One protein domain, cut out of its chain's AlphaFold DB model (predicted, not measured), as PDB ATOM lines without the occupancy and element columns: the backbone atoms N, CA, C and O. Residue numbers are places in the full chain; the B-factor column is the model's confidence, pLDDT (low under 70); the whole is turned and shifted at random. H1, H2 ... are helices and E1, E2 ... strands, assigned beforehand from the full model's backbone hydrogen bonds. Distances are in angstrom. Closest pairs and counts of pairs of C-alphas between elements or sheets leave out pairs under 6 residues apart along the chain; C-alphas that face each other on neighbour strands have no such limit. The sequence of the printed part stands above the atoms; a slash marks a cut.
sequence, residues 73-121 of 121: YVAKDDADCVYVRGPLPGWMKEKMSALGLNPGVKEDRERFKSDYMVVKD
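Overview. This is residues 73 to 121 of the 121 residues of the protein "H-NS histone family" of Thiorhodovibrio sp. 970 (UniProt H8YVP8). A small, strongly twisted sheet of three short strands makes one end of this domain, and two helices, H1 and H2, set nearly at right angles to each other, make the other end. H2 stands up from the sheet and leads straight into the edge strand E3, while H1 only grazes the sheet. The printed part has 49 residues, with two named helices and three named strands in the order E1, E2, H1, H2, E3 along the chain. The sheet runs E2, E1, E3, with antiparallel neighbours, and the class is mixed, helices and strands. The whole is compact, with a radius of gyration of the C-alphas of 9.8 A and spans of 26 by 18 by 17 A.

Arrangement. The inner strand of the sheet is E1, residues 73 to 75. On one side of it is the edge strand E2, residues 78 to 83, and on the other side is the edge strand E3, residues 117 to 120. E1 and E2 form a hairpin with a tight link of 2 residues, and their directions stand at 147 degrees, antiparallel. Across this pair N 73 and O 83 are 2.8 A apart, and N 83 and O 73 are 2.8 A apart, both within hydrogen-bond range. E1 and E3 are antiparallel at 135 degrees. The C-alphas of Ala 75 and Met 117 face each other at 4.4 A, and N 74 and O 118 are within hydrogen-bond range at 2.8 A. The sheet's C-alphas lie up to 4.6 A off their best plane. H2, residues 106 to 116, is on the sheet, at a height over the sheet of 10.5 A, with the local plane only just fitted, to 6 C-alphas of the sheet. It lies over E1, on which 7 of its C-alphas fall, and only just over E3, on which 3 fall. Its line rises 55 degrees out of the local plane, and it stands up from the sheet. The closest C-alphas of E1 and H2 are those of Ala 75 and Tyr 116, 6.0 A apart. H1, residues 90 to 98, is on the sheet but only grazes it, with its residues 91 to 95. The closest C-alphas of E2 and H1 are those of Cys 81 and Trp 91, 7.5 A apart. H1 and H2 only just touch, with 3 pairs of C-alphas within 8 A, the closest being Met 96 and Phe 112 at 6.7 A. Their lines are about perpendicular, at 89 degrees. E2, H1, H2 and E3 form a split strand-helix-strand unit, two strands running the same way with helices between them along the chain and E1 between them in the sheet; its crossover is right-handed. In H1 and H2 every O i to N i+4 pair is within hydrogen-bond range.

Along the chain. E1 begins at C-alpha 73, at (-31.957, -41.640, 31.947), and has 3 residues. E2 has 6 residues and measures 11.8 A from first to last C-alpha. H1 has 9 residues and measures 12.3 A, starting at C-alpha 90, at (-26.417, -28.121, 33.670). H2, the longest helix with 11 residues, measures 15.3 A. E3 has 4 residues, measures 9.4 A and ends at C-alpha 120, at (-31.538, -47.846, 32.340).

Size, cuts and confidence. The C-alphas of Gly 100 and Asp 121 are the two farthest apart, at 28.7 A, while those of Tyr 73 and Asp 121 are 9.3 A apart. The printed part has no cut and ends at residue 121, the chain's last residue. The link from H2 to E3 is tight, with 0 residues between them; those from E2 to H1 and from H1 to H2 are short, with 6 and 7 residues. The mean pLDDT of the printed part is 89.1, and residue 121 is the one printed residue under 70.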
ATOM      1  N   TYR A  73     -32.272 -42.042  33.309       90.25
ATOM      2  CA  TYR A  73     -31.957 -41.640  31.947       90.25
ATOM      3  C   TYR A  73     -30.449 -41.440  31.798       90.25
ATOM      4  O   TYR A  73     -29.845 -40.672  32.546       90.25
ATOM      5  N   VAL A  74     -29.849 -42.077  30.800       90.69
ATOM      6  CA  VAL A  74     -28.439 -41.918  30.420       90.69
ATOM      7  C   VAL A  74     -28.379 -41.304  29.027       90.69
ATOM      8  O   VAL A  74     -29.123 -41.732  28.144       90.69
ATOM      9  N   ALA A  75     -27.557 -40.279  28.807       87.94
ATOM     10  CA  ALA A  75     -27.419 -39.689  27.476       87.94
ATOM     11  C   ALA A  75     -26.812 -40.702  26.487       87.94
ATOM     12  O   ALA A  75     -25.876 -41.420  26.824       87.94
ATOM     13  N   LYS A  76     -27.322 -40.744  25.248       87.25
ATOM     14  CA  LYS A  76     -26.825 -41.675  24.214       87.25
ATOM     15  C   LYS A  76     -25.353 -41.447  23.859       87.25
ATOM     16  O   LYS A  76     -24.645 -42.405  23.573       87.25
ATOM     17  N   ASP A  77     -24.912 -40.193  23.898       84.19
ATOM     18  CA  ASP A  77     -23.558 -39.811  23.479       84.19
ATOM     19  C   ASP A  77     -22.517 -39.943  24.598       84.19
ATOM     20  O   ASP A  77     -21.323 -39.910  24.323       84.19
ATOM     21  N   ASP A  78     -22.957 -40.020  25.860       84.38
ATOM     22  CA  ASP A  78     -22.069 -39.983  27.021       84.38
ATOM     23  C   ASP A  78     -22.688 -40.717  28.219       84.38
ATOM     24  O   ASP A  78     -23.714 -40.301  28.771       84.38
ATOM     25  N   ALA A  79     -22.035 -41.806  28.628       80.94
ATOM     26  CA  ALA A  79     -22.481 -42.662  29.720       80.94
ATOM     27  C   ALA A  79     -22.366 -42.003  31.108       80.94
ATOM     28  O   ALA A  79     -23.063 -42.435  32.029       80.94
ATOM     29  N   ASP A  80     -21.552 -40.952  31.257       85.25
ATOM     30  CA  ASP A  80     -21.403 -40.211  32.516       85.25
ATOM     31  C   ASP A  80     -22.527 -39.173  32.712       85.25
ATOM     32  O   ASP A  80     -22.801 -38.715  33.828       85.25
ATOM     33  N   CYS A  81     -23.255 -38.842  31.641       88.44
ATOM     34  CA  CYS A  81     -24.393 -37.929  31.666       88.44
ATOM     35  C   CYS A  81     -25.682 -38.648  32.105       88.44
ATOM     36  O   CYS A  81     -26.517 -39.045  31.286       88.44
ATOM     37  N   VAL A  82     -25.858 -38.789  33.424       89.69
ATOM     38  CA  VAL A  82     -26.992 -39.496  34.046       89.69
ATOM     39  C   VAL A  82     -27.981 -38.533  34.717       89.69
ATOM     40  O   VAL A  82     -27.599 -37.637  35.471       89.69
ATOM     41  N   TYR A  83     -29.281 -38.734  34.485       91.06
ATOM     42  CA  TYR A  83     -30.379 -37.991  35.109       91.06
ATOM     43  C   TYR A  83     -31.477 -38.940  35.603       91.06
ATOM     44  O   TYR A  83     -31.936 -39.800  34.866       91.06
ATOM     45  N   VAL A  84     -31.947 -38.768  36.841       88.06
ATOM     46  CA  VAL A  84     -32.989 -39.635  37.434       88.06
ATOM     47  C   VAL A  84     -34.273 -38.857  37.697       88.06
ATOM     48  O   VAL A  84     -35.347 -39.183  37.199       88.06
ATOM     49  N   ARG A  85     -34.182 -37.799  38.505       86.94
ATOM     50  CA  ARG A  85     -35.318 -36.944  38.858       86.94
ATOM     51  C   ARG A  85     -34.845 -35.609  39.411       86.94
ATOM     52  O   ARG A  85     -33.721 -35.491  39.885       86.94
ATOM     53  N   GLY A  86     -35.760 -34.645  39.462       85.38
ATOM     54  CA  GLY A  86     -35.521 -33.340  40.078       85.38
ATOM     55  C   GLY A  86     -35.116 -32.269  39.063       85.38
ATOM     56  O   GLY A  86     -35.429 -32.408  37.879       85.38
ATOM     57  N   PRO A  87     -34.478 -31.175  39.509       89.25
ATOM     58  CA  PRO A  87     -34.031 -30.104  38.624       89.25
ATOM     59  C   PRO A  87     -33.133 -30.633  37.501       89.25
ATOM     60  O   PRO A  87     -32.322 -31.529  37.729       89.25
ATOM     61  N   LEU A  88     -33.275 -30.081  36.293       90.25
ATOM     62  CA  LEU A  88     -32.422 -30.470  35.169       90.25
ATOM     63  C   LEU A  88     -30.956 -30.105  35.468       90.25
ATOM     64  O   LEU A  88     -30.696 -28.948  35.831       90.25
ATOM     65  N   PRO A  89     -30.008 -31.039  35.299       92.12
ATOM     66  CA  PRO A  89     -28.587 -30.757  35.456       92.12
ATOM     67  C   PRO A  89     -28.085 -29.828  34.339       92.12
ATOM     68  O   PRO A  89     -28.703 -29.728  33.278       92.12
ATOM     69  N   GLY A  90     -26.971 -29.130  34.588       91.88
ATOM     70  CA  GLY A  90     -26.417 -28.121  33.670       91.88
ATOM     71  C   GLY A  90     -26.186 -28.664  32.261       91.88
ATOM     72  O   GLY A  90     -26.733 -28.120  31.305       91.88
ATOM     73  N   TRP A  91     -25.525 -29.819  32.163       92.50
ATOM     74  CA  TRP A  91     -25.241 -30.493  30.894       92.50
ATOM     75  C   TRP A  91     -26.509 -30.801  30.081       92.50
ATOM     76  O   TRP A  91     -26.516 -30.705  28.856       92.50
ATOM     77  N   MET A  92     -27.618 -31.140  30.747       91.31
ATOM     78  CA  MET A  92     -28.873 -31.478  30.073       91.31
ATOM     79  C   MET A  92     -29.534 -30.221  29.509       91.31
ATOM     80  O   MET A  92     -30.046 -30.245  28.395       91.31
ATOM     81  N   LYS A  93     -29.474 -29.101  30.241       93.25
ATOM     82  CA  LYS A  93     -29.966 -27.805  29.752       93.25
ATOM     83  C   LYS A  93     -29.144 -27.300  28.570       93.25
ATOM     84  O   LYS A  93     -29.720 -26.780  27.623       93.25
ATOM     85  N   GLU A  94     -27.825 -27.456  28.622       91.94
ATOM     86  CA  GLU A  94     -26.916 -27.061  27.541       91.94
ATOM     87  C   GLU A  94     -27.189 -27.864  26.267       91.94
ATOM     88  O   GLU A  94     -27.392 -27.270  25.208       91.94
ATOM     89  N   LYS A  95     -27.306 -29.197  26.373       90.69
ATOM     90  CA  LYS A  95     -27.654 -30.059  25.233       90.69
ATOM     91  C   LYS A  95     -29.044 -29.751  24.671       90.69
ATOM     92  O   LYS A  95     -29.208 -29.707  23.458       90.69
ATOM     93  N   MET A  96     -30.035 -29.492  25.524       91.88
ATOM     94  CA  MET A  96     -31.369 -29.077  25.075       91.88
ATOM     95  C   MET A  96     -31.319 -27.761  24.290       91.88
ATOM     96  O   MET A  96     -31.813 -27.709  23.166       91.88
ATOM     97  N   SER A  97     -30.664 -26.735  24.835       92.19
ATOM     98  CA  SER A  97     -30.523 -25.438  24.165       92.19
ATOM     99  C   SER A  97     -29.769 -25.551  22.836       92.19
ATOM    100  O   SER A  97     -30.163 -24.916  21.861       92.19
ATOM    101  N   ALA A  98     -28.731 -26.393  22.761       90.88
ATOM    102  CA  ALA A  98     -27.985 -26.653  21.526       90.88
ATOM    103  C   ALA A  98     -28.846 -27.298  20.423       90.88
ATOM    104  O   ALA A  98     -28.598 -27.086  19.239       90.88
ATOM    105  N   LEU A  99     -29.882 -28.046  20.809       89.31
ATOM    106  CA  LEU A  99     -30.859 -28.661  19.905       89.31
ATOM    107  C   LEU A  99     -32.074 -27.757  19.627       89.31
ATOM    108  O   LEU A  99     -33.030 -28.192  18.986       89.31
ATOM    109  N   GLY A 100     -32.065 -26.515  20.125       91.25
ATOM    110  CA  GLY A 100     -33.184 -25.578  20.002       91.25
ATOM    111  C   GLY A 100     -34.390 -25.917  20.885       91.25
ATOM    112  O   GLY A 100     -35.482 -25.411  20.638       91.25
ATOM    113  N   LEU A 101     -34.217 -26.768  21.900       91.75
ATOM    114  CA  LEU A 101     -35.253 -27.147  22.862       91.75
ATOM    115  C   LEU A 101     -35.203 -26.236  24.094       91.75
ATOM    116  O   LEU A 101     -34.124 -25.918  24.594       91.75
ATOM    117  N   ASN A 102     -36.362 -25.860  24.637       91.31
ATOM    118  CA  ASN A 102     -36.457 -25.022  25.828       91.31
ATOM    119  C   ASN A 102     -36.559 -25.873  27.117       91.31
ATOM    120  O   ASN A 102     -37.578 -26.527  27.350       91.31
ATOM    121  N   PRO A 103     -35.572 -25.818  28.038       88.81
ATOM    122  CA  PRO A 103     -35.601 -26.578  29.294       88.81
ATOM    123  C   PRO A 103     -36.749 -26.215  30.252       88.81
ATOM    124  O   PRO A 103     -37.042 -26.973  31.180       88.81
ATOM    125  N   GLY A 104     -37.376 -25.048  30.075       90.31
ATOM    126  CA  GLY A 104     -38.539 -24.614  30.850       90.31
ATOM    127  C   GLY A 104     -39.856 -25.241  30.386       90.31
ATOM    128  O   GLY A 104     -40.796 -25.340  31.175       90.31
ATOM    129  N   VAL A 105     -39.919 -25.711  29.136       93.12
ATOM    130  CA  VAL A 105     -41.117 -26.303  28.527       93.12
ATOM    131  C   VAL A 105     -41.149 -27.803  28.829       93.12
ATOM    132  O   VAL A 105     -40.125 -28.488  28.848       93.12
ATOM    133  N   LYS A 106     -42.318 -28.345  29.183       89.44
ATOM    134  CA  LYS A 106     -42.430 -29.765  29.555       89.44
ATOM    135  C   LYS A 106     -42.258 -30.662  28.332       89.44
ATOM    136  O   LYS A 106     -41.536 -31.648  28.406       89.44
ATOM    137  N   GLU A 107     -42.882 -30.288  27.233       91.31
ATOM    138  CA  GLU A 107     -42.902 -31.008  25.966       91.31
ATOM    139  C   GLU A 107     -41.477 -31.188  25.428       91.31
ATOM    140  O   GLU A 107     -41.070 -32.301  25.107       91.31
ATOM    141  N   ASP A 108     -40.677 -30.123  25.464       91.19
ATOM    142  CA  ASP A 108     -39.271 -30.143  25.059       91.19
ATOM    143  C   ASP A 108     -38.407 -31.043  25.951       91.19
ATOM    144  O   ASP A 108     -37.516 -31.740  25.462       91.19
ATOM    145  N   ARG A 109     -38.682 -31.082  27.263       90.69
ATOM    146  CA  ARG A 109     -37.987 -31.985  28.198       90.69
ATOM    147  C   ARG A 109     -38.300 -33.448  27.922       90.69
ATOM    148  O   ARG A 109     -37.396 -34.277  27.977       90.69
ATOM    149  N   GLU A 110     -39.562 -33.772  27.666       90.31
ATOM    150  CA  GLU A 110     -39.974 -35.144  27.358       90.31
ATOM    151  C   GLU A 110     -39.434 -35.586  25.991       90.31
ATOM    152  O   GLU A 110     -38.901 -36.689  25.876       90.31
ATOM    153  N   ARG A 111     -39.444 -34.691  24.993       91.06
ATOM    154  CA  ARG A 111     -38.819 -34.929  23.687       91.06
ATOM    155  C   ARG A 111     -37.323 -35.206  23.813       91.06
ATOM    156  O   ARG A 111     -36.834 -36.181  23.252       91.06
ATOM    157  N   PHE A 112     -36.599 -34.407  24.599       91.94
ATOM    158  CA  PHE A 112     -35.171 -34.629  24.819       91.94
ATOM    159  C   PHE A 112     -34.885 -35.996  25.464       91.94
ATOM    160  O   PHE A 112     -33.999 -36.718  25.009       91.94
ATOM    161  N   LYS A 113     -35.654 -36.384  26.491       90.56
ATOM    162  CA  LYS A 113     -35.507 -37.696  27.146       90.56
ATOM    163  C   LYS A 113     -35.781 -38.861  26.191       90.56
ATOM    164  O   LYS A 113     -35.066 -39.852  26.247       90.56
ATOM    165  N   SER A 114     -36.795 -38.743  25.333       89.88
ATOM    166  CA  SER A 114     -37.162 -39.779  24.357       89.88
ATOM    167  C   SER A 114     -36.108 -39.934  23.256       89.88
ATOM    168  O   SER A 114     -35.659 -41.039  22.947       89.88
ATOM    169  N   ASP A 115     -35.680 -38.816  22.671       91.25
ATOM    170  CA  ASP A 115     -34.884 -38.839  21.445       91.25
ATOM    171  C   ASP A 115     -33.382 -39.008  21.738       91.25
ATOM    172  O   ASP A 115     -32.675 -39.668  20.971       91.25
ATOM    173  N   TYR A 116     -32.893 -38.494  22.873       89.06
ATOM    174  CA  TYR A 116     -31.456 -38.368  23.168       89.06
ATOM    175  C   TYR A 116     -30.995 -39.111  24.427       89.06
ATOM    176  O   TYR A 116     -29.803 -39.096  24.746       89.06
ATOM    177  N   MET A 117     -31.898 -39.791  25.137       90.94
ATOM    178  CA  MET A 117     -31.548 -40.570  26.325       90.94
ATOM    179  C   MET A 117     -32.019 -42.021  26.222       90.94
ATOM    180  O   MET A 117     -32.902 -42.361  25.438       90.94
ATOM    181  N   VAL A 118     -31.387 -42.886  27.008       91.12
ATOM    182  CA  VAL A 118     -31.740 -44.294  27.185       91.12
ATOM    183  C   VAL A 118     -32.160 -44.489  28.631       91.12
ATOM    184  O   VAL A 118     -31.475 -44.028  29.545       91.12
ATOM    185  N   VAL A 119     -33.288 -45.162  28.842       87.44
ATOM    186  CA  VAL A 119     -33.715 -45.568  30.181       87.44
ATOM    187  C   VAL A 119     -32.925 -46.812  30.575       87.44
ATOM    188  O   VAL A 119     -32.934 -47.808  29.857       87.44
ATOM    189  N   LYS A 120     -32.216 -46.729  31.696       80.75
ATOM    190  CA  LYS A 120     -31.538 -47.846  32.340       80.75
ATOM    191  C   LYS A 120     -32.462 -48.402  33.426       80.75
ATOM    192  O   LYS A 120     -32.845 -47.650  34.327       80.75
ATOM    193  N   ASP A 121     -32.826 -49.674  33.279       64.44
ATOM    194  CA  ASP A 121     -33.583 -50.461  34.264       64.44
ATOM    195  C   ASP A 121     -32.748 -50.800  35.511       64.44
ATOM    196  O   ASP A 121     -31.512 -50.999  35.380       64.44
TER     197      ASP A 121